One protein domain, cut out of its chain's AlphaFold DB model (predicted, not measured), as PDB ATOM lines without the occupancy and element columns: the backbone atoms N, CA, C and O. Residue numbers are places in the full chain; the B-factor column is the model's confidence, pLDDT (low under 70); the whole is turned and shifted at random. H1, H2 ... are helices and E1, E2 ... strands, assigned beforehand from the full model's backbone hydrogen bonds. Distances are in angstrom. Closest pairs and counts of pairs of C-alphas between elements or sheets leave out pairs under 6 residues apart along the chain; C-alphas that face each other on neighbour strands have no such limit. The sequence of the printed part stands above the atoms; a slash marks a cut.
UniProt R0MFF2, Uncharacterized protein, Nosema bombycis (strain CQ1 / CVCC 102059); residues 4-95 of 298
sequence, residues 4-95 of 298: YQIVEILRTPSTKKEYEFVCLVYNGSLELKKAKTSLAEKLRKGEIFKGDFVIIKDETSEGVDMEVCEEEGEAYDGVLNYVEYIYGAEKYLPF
ATOM      1  N   TYR A   4     191.656 212.854 208.397       87.94
ATOM      2  CA  TYR A   4     191.485 211.893 209.473       87.94
ATOM      3  C   TYR A   4     190.571 212.481 210.526       87.94
ATOM      4  O   TYR A   4     190.625 213.677 210.754       87.94
ATOM      5  N   GLN A   5     189.802 211.664 211.224       85.94
ATOM      6  CA  GLN A   5     189.218 212.105 212.484       85.94
ATOM      7  C   GLN A   5     190.197 211.820 213.622       85.94
ATOM      8  O   GLN A   5     190.748 210.716 213.695       85.94
ATOM      9  N   ILE A   6     190.407 212.795 214.511       83.56
ATOM     10  CA  ILE A   6     191.088 212.575 215.782       83.56
ATOM     11  C   ILE A   6     190.138 211.832 216.678       83.56
ATOM     12  O   ILE A   6     189.181 212.365 217.233       83.56
ATOM     13  N   VAL A   7     190.423 210.550 216.783       72.00
ATOM     14  CA  VAL A   7     189.629 209.656 217.582       72.00
ATOM     15  C   VAL A   7     190.027 209.820 219.051       72.00
ATOM     16  O   VAL A   7     189.164 209.731 219.922       72.00
ATOM     17  N   GLU A   8     191.311 210.094 219.341       79.25
ATOM     18  CA  GLU A   8     191.802 210.148 220.719       79.25
ATOM     19  C   GLU A   8     193.147 210.827 220.976       79.25
ATOM     20  O   GLU A   8     193.978 210.892 220.073       79.25
ATOM     21  N   ILE A   9     193.395 211.182 222.250       75.62
ATOM     22  CA  ILE A   9     194.634 211.780 222.756       75.62
ATOM     23  C   ILE A   9     195.096 211.162 224.082       75.62
ATOM     24  O   ILE A   9     194.335 211.033 225.043       75.62
ATOM     25  N   LEU A  10     196.380 210.816 224.167       78.44
ATOM     26  CA  LEU A  10     196.987 210.129 225.313       78.44
ATOM     27  C   LEU A  10     198.334 210.758 225.688       78.44
ATOM     28  O   LEU A  10     198.952 211.392 224.846       78.44
ATOM     29  N   ARG A  11     198.785 210.556 226.934       74.94
ATOM     30  CA  ARG A  11     200.084 210.920 227.562       74.94
ATOM     31  C   ARG A  11     200.982 209.682 227.721       74.94
ATOM     32  O   ARG A  11     200.443 208.603 227.690       74.94
ATOM     33  N   THR A  12     202.276 209.765 228.044       72.00
ATOM     34  CA  THR A  12     203.199 208.625 228.324       72.00
ATOM     35  C   THR A  12     203.876 208.779 229.692       72.00
ATOM     36  O   THR A  12     204.417 209.857 229.941       72.00
ATOM     37  N   PRO A  13     203.899 207.784 230.610       56.66
ATOM     38  CA  PRO A  13     204.726 207.809 231.812       56.66
ATOM     39  C   PRO A  13     206.208 207.913 231.482       56.66
ATOM     40  O   PRO A  13     206.806 207.005 230.905       56.66
ATOM     41  N   SER A  14     206.803 209.022 231.907       52.19
ATOM     42  CA  SER A  14     208.201 209.342 231.670       52.19
ATOM     43  C   SER A  14     208.954 209.473 232.990       52.19
ATOM     44  O   SER A  14     208.462 210.056 233.955       52.19
ATOM     45  N   THR A  15     210.164 208.908 233.036       42.19
ATOM     46  CA  THR A  15     211.157 209.177 234.092       42.19
ATOM     47  C   THR A  15     211.853 210.526 233.881       42.19
ATOM     48  O   THR A  15     212.533 211.021 234.780       42.19
ATOM     49  N   LYS A  16     211.673 211.132 232.699       47.50
ATOM     50  CA  LYS A  16     211.988 212.529 232.396       47.50
ATOM     51  C   LYS A  16     210.734 213.385 232.626       47.50
ATOM     52  O   LYS A  16     209.617 212.889 232.610       47.50
ATOM     53  N   LYS A  17     210.924 214.684 232.848       43.91
ATOM     54  CA  LYS A  17     209.924 215.648 233.352       43.91
ATOM     55  C   LYS A  17     208.665 215.896 232.478       43.91
ATOM     56  O   LYS A  17     207.913 216.803 232.811       43.91
ATOM     57  N   GLU A  18     208.396 215.140 231.410       54.16
ATOM     58  CA  GLU A  18     207.280 215.409 230.483       54.16
ATOM     59  C   GLU A  18     206.497 214.164 230.052       54.16
ATOM     60  O   GLU A  18     207.070 213.110 229.782       54.16
ATOM     61  N   TYR A  19     205.176 214.333 229.924       60.72
ATOM     62  CA  TYR A  19     204.277 213.401 229.250       60.72
ATOM     63  C   TYR A  19     204.568 213.403 227.745       60.72
ATOM     64  O   TYR A  19     204.425 214.445 227.117       60.72
ATOM     65  N   GLU A  20     204.943 212.283 227.140       76.75
ATOM     66  CA  GLU A  20     204.877 212.169 225.670       76.75
ATOM     67  C   GLU A  20     203.425 211.922 225.244       76.75
ATOM     68  O   GLU A  20     202.612 211.590 226.096       76.75
ATOM     69  N   PHE A  21     203.057 212.163 223.982       81.00
ATOM     70  CA  PHE A  21     201.660 212.071 223.550       81.00
ATOM     71  C   PHE A  21     201.463 211.131 222.378       81.00
ATOM     72  O   PHE A  21     202.336 210.988 221.521       81.00
ATOM     73  N   VAL A  22     200.289 210.511 222.332       86.88
ATOM     74  CA  VAL A  22     199.879 209.633 221.237       86.88
ATOM     75  C   VAL A  22     198.451 209.951 220.847       86.88
ATOM     76  O   VAL A  22     197.582 210.052 221.711       86.88
ATOM     77  N   CYS A  23     198.229 210.102 219.544       86.38
ATOM     78  CA  CYS A  23     196.908 210.279 218.966       86.38
ATOM     79  C   CYS A  23     196.463 208.994 218.281       86.38
ATOM     80  O   CYS A  23     197.243 208.399 217.532       86.38
ATOM     81  N   LEU A  24     195.206 208.596 218.469       84.44
ATOM     82  CA  LEU A  24     194.577 207.612 217.591       84.44
ATOM     83  C   LEU A  24     193.758 208.357 216.540       84.44
ATOM     84  O   LEU A  24     192.917 209.183 216.889       84.44
ATOM     85  N   VAL A  25     194.008 208.077 215.263       85.31
ATOM     86  CA  VAL A  25     193.373 208.765 214.130       85.31
ATOM     87  C   VAL A  25     192.737 207.770 213.149       85.31
ATOM     88  O   VAL A  25     193.205 206.634 213.046       85.31
ATOM     89  N   TYR A  26     191.671 208.171 212.439       80.31
ATOM     90  CA  TYR A  26     190.915 207.298 211.520       80.31
ATOM     91  C   TYR A  26     190.700 207.884 210.125       80.31
ATOM     92  O   TYR A  26     190.291 209.034 209.994       80.31
ATOM     93  N   ASN A  27     190.880 207.042 209.105       83.56
ATOM     94  CA  ASN A  27     190.413 207.245 207.731       83.56
ATOM     95  C   ASN A  27     190.303 205.875 207.034       83.56
ATOM     96  O   ASN A  27     191.308 205.357 206.539       83.56
ATOM     97  N   GLY A  28     189.130 205.239 207.055       73.38
ATOM     98  CA  GLY A  28     188.910 203.884 206.518       73.38
ATOM     99  C   GLY A  28     189.550 202.747 207.341       73.38
ATOM    100  O   GLY A  28     189.033 201.633 207.352       73.38
ATOM    101  N   SER A  29     190.625 203.030 208.090       81.38
ATOM    102  CA  SER A  29     191.266 202.164 209.093       81.38
ATOM    103  C   SER A  29     191.866 202.984 210.249       81.38
ATOM    104  O   SER A  29     192.189 204.158 210.064       81.38
ATOM    105  N   LEU A  30     192.009 202.373 211.436       77.06
ATOM    106  CA  LEU A  30     192.574 203.005 212.641       77.06
ATOM    107  C   LEU A  30     194.103 202.968 212.681       77.06
ATOM    108  O   LEU A  30     194.707 201.939 212.375       77.06
ATOM    109  N   GLU A  31     194.709 204.059 213.162       85.12
ATOM    110  CA  GLU A  31     196.164 204.202 213.258       85.12
ATOM    111  C   GLU A  31     196.600 204.929 214.538       85.12
ATOM    112  O   GLU A  31     196.096 206.011 214.857       85.12
ATOM    113  N   LEU A  32     197.585 204.358 215.249       83.81
ATOM    114  CA  LEU A  32     198.299 205.057 216.320       83.81
ATOM    115  C   LEU A  32     199.402 205.920 215.744       83.81
ATOM    116  O   LEU A  32     200.245 205.454 214.976       83.81
ATOM    117  N   LYS A  33     199.428 207.169 216.187       87.62
ATOM    118  CA  LYS A  33     200.417 208.144 215.773       87.62
ATOM    119  C   LYS A  33     201.050 208.764 217.003       87.62
ATOM    120  O   LYS A  33     200.425 209.542 217.727       87.62
ATOM    121  N   LYS A  34     202.315 208.411 217.237       88.62
ATOM    122  CA  LYS A  34     203.134 209.121 218.215       88.62
ATOM    123  C   LYS A  34     203.188 210.586 217.809       88.62
ATOM    124  O   LYS A  34     203.526 210.904 216.668       88.62
ATOM    125  N   ALA A  35     202.845 211.464 218.737       87.81
ATOM    126  CA  ALA A  35     202.926 212.885 218.492       87.81
ATOM    127  C   ALA A  35     204.402 213.292 218.450       87.81
ATOM    128  O   ALA A  35     205.136 213.052 219.414       87.81
ATOM    129  N   LYS A  36     204.834 213.923 217.343       90.25
ATOM    130  CA  LYS A  36     206.072 214.712 217.361       90.25
ATOM    131  C   LYS A  36     205.956 215.747 218.468       90.25
ATOM    132  O   LYS A  36     204.850 216.139 218.854       90.25
ATOM    133  N   THR A  37     207.098 216.249 218.917       81.50
ATOM    134  CA  THR A  37     207.158 217.341 219.892       81.50
ATOM    135  C   THR A  37     206.182 218.478 219.540       81.50
ATOM    136  O   THR A  37     205.472 218.957 220.417       81.50
ATOM    137  N   SER A  38     206.040 218.811 218.251       77.62
ATOM    138  CA  SER A  38     205.127 219.830 217.712       77.62
ATOM    139  C   SER A  38     203.611 219.526 217.792       77.62
ATOM    140  O   SER A  38     202.822 220.464 217.891       77.62
ATOM    141  N   LEU A  39     203.163 218.263 217.824       84.25
ATOM    142  CA  LEU A  39     201.745 217.871 217.995       84.25
ATOM    143  C   LEU A  39     201.386 217.648 219.470       84.25
ATOM    144  O   LEU A  39     200.298 218.021 219.908       84.25
ATOM    145  N   ALA A  40     202.315 217.103 220.259       79.50
ATOM    146  CA  ALA A  40     202.157 216.932 221.704       79.50
ATOM    147  C   ALA A  40     201.826 218.263 222.397       79.50
ATOM    148  O   ALA A  40     201.036 218.312 223.342       79.50
ATOM    149  N   GLU A  41     202.388 219.353 221.872       63.25
ATOM    150  CA  GLU A  41     202.077 220.718 222.279       63.25
ATOM    151  C   GLU A  41     200.628 221.159 222.007       63.25
ATOM    152  O   GLU A  41     200.100 221.911 222.815       63.25
ATOM    153  N   LYS A  42     199.956 220.717 220.937       70.56
ATOM    154  CA  LYS A  42     198.581 221.150 220.581       70.56
ATOM    155  C   LYS A  42     197.498 220.395 221.338       70.56
ATOM    156  O   LYS A  42     196.502 220.970 221.767       70.56
ATOM    157  N   LEU A  43     197.751 219.110 221.556       66.38
ATOM    158  CA  LEU A  43     196.965 218.234 222.408       66.38
ATOM    159  C   LEU A  43     196.880 218.875 223.792       66.38
ATOM    160  O   LEU A  43     195.797 219.298 224.167       66.38
ATOM    161  N   ARG A  44     198.026 219.137 224.452       65.19
ATOM    162  CA  ARG A  44     198.139 219.834 225.759       65.19
ATOM    163  C   ARG A  44     197.299 221.105 225.906       65.19
ATOM    164  O   ARG A  44     196.871 221.407 227.019       65.19
ATOM    165  N   LYS A  45     197.097 221.832 224.807       53.00
ATOM    166  CA  LYS A  45     196.374 223.106 224.743       53.00
ATOM    167  C   LYS A  45     194.864 222.966 224.522       53.00
ATOM    168  O   LYS A  45     194.177 223.976 224.596       53.00
ATOM    169  N   GLY A  46     194.349 221.770 224.239       62.03
ATOM    170  CA  GLY A  46     192.966 221.600 223.796       62.03
ATOM    171  C   GLY A  46     192.652 222.401 222.525       62.03
ATOM    172  O   GLY A  46     191.576 222.956 222.398       62.03
ATOM    173  N   GLU A  47     193.619 222.552 221.610       59.81
ATOM    174  CA  GLU A  47     193.409 223.124 220.256       59.81
ATOM    175  C   GLU A  47     192.912 222.070 219.264       59.81
ATOM    176  O   GLU A  47     192.563 222.362 218.123       59.81
ATOM    177  N   ILE A  48     192.982 220.828 219.718       71.44
ATOM    178  CA  ILE A  48     192.636 219.632 219.001       71.44
ATOM    179  C   ILE A  48     191.870 218.782 219.989       71.44
ATOM    180  O   ILE A  48     192.427 218.292 220.978       71.44
ATOM    181  N   PHE A  49     190.597 218.616 219.692       70.00
ATOM    182  CA  PHE A  49     189.685 217.821 220.463       70.00
ATOM    183  C   PHE A  49     189.607 216.418 219.905       70.00
ATOM    184  O   PHE A  49     189.798 216.149 218.716       70.00
ATOM    185  N   LYS A  50     189.263 215.497 220.790       71.44
ATOM    186  CA  LYS A  50     188.615 214.288 220.322       71.44
ATOM    187  C   LYS A  50     187.399 214.688 219.482       71.44
ATOM    188  O   LYS A  50     186.521 215.391 219.973       71.44
ATOM    189  N   GLY A  51     187.352 214.210 218.248       67.19
ATOM    190  CA  GLY A  51     186.301 214.505 217.282       67.19
ATOM    191  C   GLY A  51     186.743 215.383 216.111       67.19
ATOM    192  O   GLY A  51     186.071 215.331 215.087       67.19
ATOM    193  N   ASP A  52     187.868 216.101 216.200       73.12
ATOM    194  CA  ASP A  52     188.290 217.042 215.154       73.12
ATOM    195  C   ASP A  52     188.782 216.334 213.890       73.12
ATOM    196  O   ASP A  52     189.581 215.394 213.943       73.12
ATOM    197  N   PHE A  53     188.348 216.821 212.729       84.38
ATOM    198  CA  PHE A  53     188.885 216.374 211.450       84.38
ATOM    199  C   PHE A  53     190.212 217.082 211.158       84.38
ATOM    200  O   PHE A  53     190.308 218.303 211.258       84.38
ATOM    201  N   VAL A  54     191.247 216.324 210.790       85.50
ATOM    202  CA  VAL A  54     192.634 216.784 210.650       85.50
ATOM    203  C   VAL A  54     193.352 216.224 209.424       85.50
ATOM    204  O   VAL A  54     192.936 215.243 208.814       85.50
ATOM    205  N   ILE A  55     194.500 216.807 209.091       91.75
ATOM    206  CA  ILE A  55     195.389 216.377 208.010       91.75
ATOM    207  C   ILE A  55     196.814 216.223 208.554       91.75
ATOM    208  O   ILE A  55     197.304 217.114 209.249       91.75
ATOM    209  N   ILE A  56     197.500 215.123 208.223       92.00
ATOM    210  CA  ILE A  56     198.920 214.921 208.572       92.00
ATOM    211  C   ILE A  56     199.804 215.728 207.602       92.00
ATOM    212  O   ILE A  56     199.618 215.651 206.385       92.00
ATOM    213  N   LYS A  57     200.759 216.505 208.130       87.75
ATOM    214  CA  LYS A  57     201.650 217.410 207.368       87.75
ATOM    215  C   LYS A  57     203.082 216.890 207.243       87.75
ATOM    216  O   LYS A  57     203.758 217.227 206.274       87.75
ATOM    217  N   ASP A  58     203.519 216.103 208.224       83.88
ATOM    218  CA  ASP A  58     204.879 215.576 208.340       83.88
ATOM    219  C   ASP A  58     204.897 214.297 209.208       83.88
ATOM    220  O   ASP A  58     204.200 214.227 210.224       83.88
ATOM    221  N   GLU A  59     205.676 213.282 208.812       88.38
ATOM    222  CA  GLU A  59     205.792 211.967 209.474       88.38
ATOM    223  C   GLU A  59     207.244 211.453 209.368       88.38
ATOM    224  O   GLU A  59     207.786 211.294 208.276       88.38
ATOM    225  N   THR A  60     207.902 211.216 210.510       82.69
ATOM    226  CA  THR A  60     209.321 210.788 210.597       82.69
ATOM    227  C   THR A  60     209.503 209.708 211.669       82.69
ATOM    228  O   THR A  60     208.564 209.414 212.405       82.69
ATOM    229  N   SER A  61     210.719 209.173 211.850       80.50
ATOM    230  CA  SER A  61     211.025 208.214 212.930       80.50
ATOM    231  C   SER A  61     210.738 208.733 214.350       80.50
ATOM    232  O   SER A  61     210.668 207.934 215.279       80.50
ATOM    233  N   GLU A  62     210.576 210.047 214.532       79.19
ATOM    234  CA  GLU A  62     210.260 210.675 215.823       79.19
ATOM    235  C   GLU A  62     208.750 210.796 216.121       79.19
ATOM    236  O   GLU A  62     208.382 210.971 217.282       79.19
ATOM    237  N   GLY A  63     207.874 210.699 215.110       88.75
ATOM    238  CA  GLY A  63     206.420 210.902 215.238       88.75
ATOM    239  C   GLY A  63     205.808 211.757 214.118       88.75
ATOM    240  O   GLY A  63     206.470 212.020 213.103       88.75
ATOM    241  N   VAL A  64     204.564 212.218 214.323       91.19
ATOM    242  CA  VAL A  64     203.770 212.970 213.325       91.19
ATOM    243  C   VAL A  64     203.301 214.355 213.765       91.19
ATOM    244  O   VAL A  64     203.146 214.614 214.962       91.19
ATOM    245  N   ASP A  65     202.982 215.187 212.768       86.50
ATOM    246  CA  ASP A  65     202.384 216.520 212.908       86.50
ATOM    247  C   ASP A  65     201.033 216.656 212.169       86.50
ATOM    248  O   ASP A  65     200.896 216.171 211.040       86.50
ATOM    249  N   MET A  66     200.040 217.324 212.787       90.75
ATOM    250  CA  MET A  66     198.636 217.409 212.312       90.75
ATOM    251  C   MET A  66     198.050 218.844 212.324       90.75
ATOM    252  O   MET A  66     198.443 219.683 213.145       90.75
ATOM    253  N   GLU A  67     197.078 219.119 211.441       86.75
ATOM    254  CA  GLU A  67     196.305 220.381 211.351       86.75
ATOM    255  C   GLU A  67     194.790 220.124 211.190       86.75
ATOM    256  O   GLU A  67     194.431 219.259 210.398       86.75
ATOM    257  N   VAL A  68     193.924 220.868 211.904       82.25
ATOM    258  CA  VAL A  68     192.440 220.789 211.844       82.25
ATOM    259  C   VAL A  68     191.890 221.375 210.541       82.25
ATOM    260  O   VAL A  68     192.425 222.354 210.026       82.25
ATOM    261  N   CYS A  69     190.823 220.792 209.996       77.31
ATOM    262  CA  CYS A  69     190.201 221.231 208.748       77.31
ATOM    263  C   CYS A  69     188.669 221.106 208.752       77.31
ATOM    264  O   CYS A  69     188.102 220.394 209.576       77.31
ATOM    265  N   GLU A  70     188.020 221.763 207.783       67.00
ATOM    266  CA  GLU A  70     186.563 221.723 207.597       67.00
ATOM    267  C   GLU A  70     186.024 220.302 207.362       67.00
ATOM    268  O   GLU A  70     186.665 219.452 206.719       67.00
ATOM    269  N   GLU A  71     184.827 220.083 207.906       65.12
ATOM    270  CA  GLU A  71     184.184 218.787 208.089       65.12
ATOM    271  C   GLU A  71     183.714 218.193 206.754       65.12
ATOM    272  O   GLU A  71     182.643 218.506 206.244       65.12
ATOM    273  N   GLU A  72     184.531 217.322 206.162       60.81
ATOM    274  CA  GLU A  72     184.118 216.524 205.007       60.81
ATOM    275  C   GLU A  72     184.845 215.179 205.027       60.81
ATOM    276  O   GLU A  72     186.071 215.113 204.877       60.81
ATOM    277  N   GLY A  73     184.087 214.098 205.183       58.06
ATOM    278  CA  GLY A  73     184.595 212.730 205.166       58.06
ATOM    279  C   GLY A  73     183.694 211.786 205.955       58.06
ATOM    280  O   GLY A  73     182.827 212.230 206.703       58.06
ATOM    281  N   GLU A  74     183.896 210.478 205.792       57.84
ATOM    282  CA  GLU A  74     183.284 209.499 206.693       57.84
ATOM    283  C   GLU A  74     183.860 209.696 208.098       57.84
ATOM    284  O   GLU A  74     185.051 209.468 208.335       57.84
ATOM    285  N   ALA A  75     183.012 210.158 209.017       65.50
ATOM    286  CA  ALA A  75     183.336 210.195 210.430       65.50
ATOM    287  C   ALA A  75     183.624 208.769 210.900       65.50
ATOM    288  O   ALA A  75     182.874 207.837 210.603       65.50
ATOM    289  N   TYR A  76     184.690 208.607 211.672       68.25
ATOM    290  CA  TYR A  76     184.768 207.487 212.583       68.25
ATOM    291  C   TYR A  76     183.633 207.607 213.599       68.25
ATOM    292  O   TYR A  76     183.728 208.268 214.631       68.25
ATOM    293  N   ASP A  77     182.540 206.926 213.303       52.62
ATOM    294  CA  ASP A  77     181.484 206.631 214.262       52.62
ATOM    295  C   ASP A  77     181.896 205.520 215.245       52.62
ATOM    296  O   ASP A  77     181.186 205.223 216.211       52.62
ATOM    297  N   GLY A  78     183.050 204.900 214.985       61.19
ATOM    298  CA  GLY A  78     183.529 203.744 215.700       61.19
ATOM    299  C   GLY A  78     183.867 204.054 217.152       61.19
ATOM    300  O   GLY A  78     184.210 205.166 217.565       61.19
ATOM    301  N   VAL A  79     183.784 203.015 217.969       48.47
ATOM    302  CA  VAL A  79     184.162 203.113 219.368       48.47
ATOM    303  C   VAL A  79     185.626 202.755 219.485       48.47
ATOM    304  O   VAL A  79     186.051 201.614 219.320       48.47
ATOM    305  N   LEU A  80     186.392 203.759 219.859       55.91
ATOM    306  CA  LEU A  80     187.645 203.557 220.547       55.91
ATOM    307  C   LEU A  80     187.446 202.713 221.797       55.91
ATOM    308  O   LEU A  80     186.940 203.191 222.816       55.91
ATOM    309  N   ASN A  81     187.963 201.493 221.772       50.56
ATOM    310  CA  ASN A  81     188.314 200.794 223.000       50.56
ATOM    311  C   ASN A  81     189.597 201.435 223.554       50.56
ATOM    312  O   ASN A  81     190.705 200.926 223.405       50.56
ATOM    313  N   TYR A  82     189.410 202.616 224.150       47.53
ATOM    314  CA  TYR A  82     190.415 203.597 224.572       47.53
ATOM    315  C   TYR A  82     191.537 203.041 225.458       47.53
ATOM    316  O   TYR A  82     192.635 203.588 225.513       47.53
ATOM    317  N   VAL A  83     191.274 201.946 226.162       45.78
ATOM    318  CA  VAL A  83     192.142 201.491 227.247       45.78
ATOM    319  C   VAL A  83     192.992 200.298 226.833       45.78
ATOM    320  O   VAL A  83     194.203 200.289 227.051       45.78
ATOM    321  N   GLU A  84     192.375 199.305 226.196       46.03
ATOM    322  CA  GLU A  84     193.027 198.021 225.932       46.03
ATOM    323  C   GLU A  84     194.128 198.120 224.886       46.03
ATOM    324  O   GLU A  84     195.132 197.421 224.985       46.03
ATOM    325  N   TYR A  85     193.988 199.026 223.922       43.19
ATOM    326  CA  TYR A  85     194.964 199.102 222.847       43.19
ATOM    327  C   TYR A  85     196.211 199.917 223.214       43.19
ATOM    328  O   TYR A  85     197.300 199.597 222.753       43.19
ATOM    329  N   ILE A  86     196.088 200.943 224.066       45.41
ATOM    330  CA  ILE A  86     197.173 201.921 224.258       45.41
ATOM    331  C   ILE A  86     197.817 201.794 225.637       45.41
ATOM    332  O   ILE A  86     199.034 201.831 225.743       45.41
ATOM    333  N   TYR A  87     197.043 201.529 226.688       47.75
ATOM    334  CA  TYR A  87     197.581 201.378 228.046       47.75
ATOM    335  C   TYR A  87     198.058 199.956 228.364       47.75
ATOM    336  O   TYR A  87     198.814 199.752 229.312       47.75
ATOM    337  N   GLY A  88     197.575 198.965 227.607       42.66
ATOM    338  CA  GLY A  88     197.842 197.543 227.839       42.66
ATOM    339  C   GLY A  88     199.099 197.009 227.150       42.66
ATOM    340  O   GLY A  88     199.738 196.106 227.682       42.66
ATOM    341  N   ALA A  89     199.488 197.574 226.003       44.84
ATOM    342  CA  ALA A  89     200.736 197.228 225.315       44.84
ATOM    343  C   ALA A  89     201.823 198.305 225.479       44.84
ATOM    344  O   ALA A  89     203.012 197.994 225.396       44.84
ATOM    345  N   GLU A  90     201.431 199.557 225.759       50.31
ATOM    346  CA  GLU A  90     202.334 200.700 225.847       50.31
ATOM    347  C   GLU A  90     202.138 201.542 227.130       50.31
ATOM    348  O   GLU A  90     201.109 201.549 227.805       50.31
ATOM    349  N   LYS A  91     203.208 202.250 227.497       61.56
ATOM    350  CA  LYS A  91     203.367 203.046 228.718       61.56
ATOM    351  C   LYS A  91     202.627 204.390 228.611       61.56
ATOM    352  O   LYS A  91     203.323 205.390 228.602       61.56
ATOM    353  N   TYR A  92     201.289 204.465 228.551       61.50
ATOM    354  CA  TYR A  92     200.531 205.740 228.416       61.50
ATOM    355  C   TYR A  92     199.701 206.192 229.667       61.50
ATOM    356  O   TYR A  92     199.481 205.404 230.578       61.50
ATOM    357  N   LEU A  93     199.342 207.484 229.798       59.72
ATOM    358  CA  LEU A  93     198.593 208.215 230.850       59.72
ATOM    359  C   LEU A  93     197.454 209.031 230.162       59.72
ATOM    360  O   LEU A  93     197.603 209.412 229.014       59.72
ATOM    361  N   PRO A  94     196.319 209.350 230.796       53.91
ATOM    362  CA  PRO A  94     195.178 210.001 230.113       53.91
ATOM    363  C   PRO A  94     195.278 211.525 230.062       53.91
ATOM    364  O   PRO A  94     195.449 212.127 231.111       53.91
ATOM    365  N   PHE A  95     195.148 212.185 228.912       58.09
ATOM    366  CA  PHE A  95     195.211 213.646 228.779       58.09
ATOM    367  C   PHE A  95     193.804 214.276 228.688       58.09
ATOM    368  O   PHE A  95     193.048 213.906 227.802       58.09
TER     369      PHE A  95
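This is residues 4 to 95 of the 298 residues of an uncharacterized protein of Nosema bombycis (strain CQ1 / CVCC 102059) (UniProt R0MFF2). One antiparallel sheet, E3 E2 E1 E4 E5, curls like part of a barrel: E3 and E2 face E4 and E5 with E1 as hinge, and H1 packs on it. Residues 69 to 95, with no named element, trail round the outside. The printed part has 92 residues, mostly strand, under half in named elements, in the order E1 E2 E3 H1 E4 E5; it is compact, radius of gyration of the C-alphas 12.6 A, spanning 40 by 26 by 24 A.

Find C-alpha 4 at (191.485, 211.893, 209.473); E1 runs to residue 12, 22.4 A. Then come E2, residues 20 to 27, 23.6 A; E3, 29 to 34; H1, 37 to 44; E4, 53 to 60, 21.2 A; and E5, 63 to 68, ending at (192.440, 220.789, 211.844).

E1 E2 E3 form a meander, each strand the antiparallel neighbour of the one before; within hydrogen-bond range are N 10 and O 22, 2.8 A, and N 31 and O 25, 3.0 A. Antiparallel E1 and E4 have N 4 and O 54 at 2.7 A; hairpin E4 and E5 has N 55 and O 67 at 2.8 A. H1, with 3 of 4 O i to N i+4 pairs within range, is on the sheet; its closest C-alphas to E2 are Ala 40 and Phe 21, 5.2 A.

The farthest C-alphas, Thr 15 and Glu 72, are 40.4 A apart. The printed part has no cut, and no link is long. Confidence is under 70 in 40 residues, among them 70 to 95.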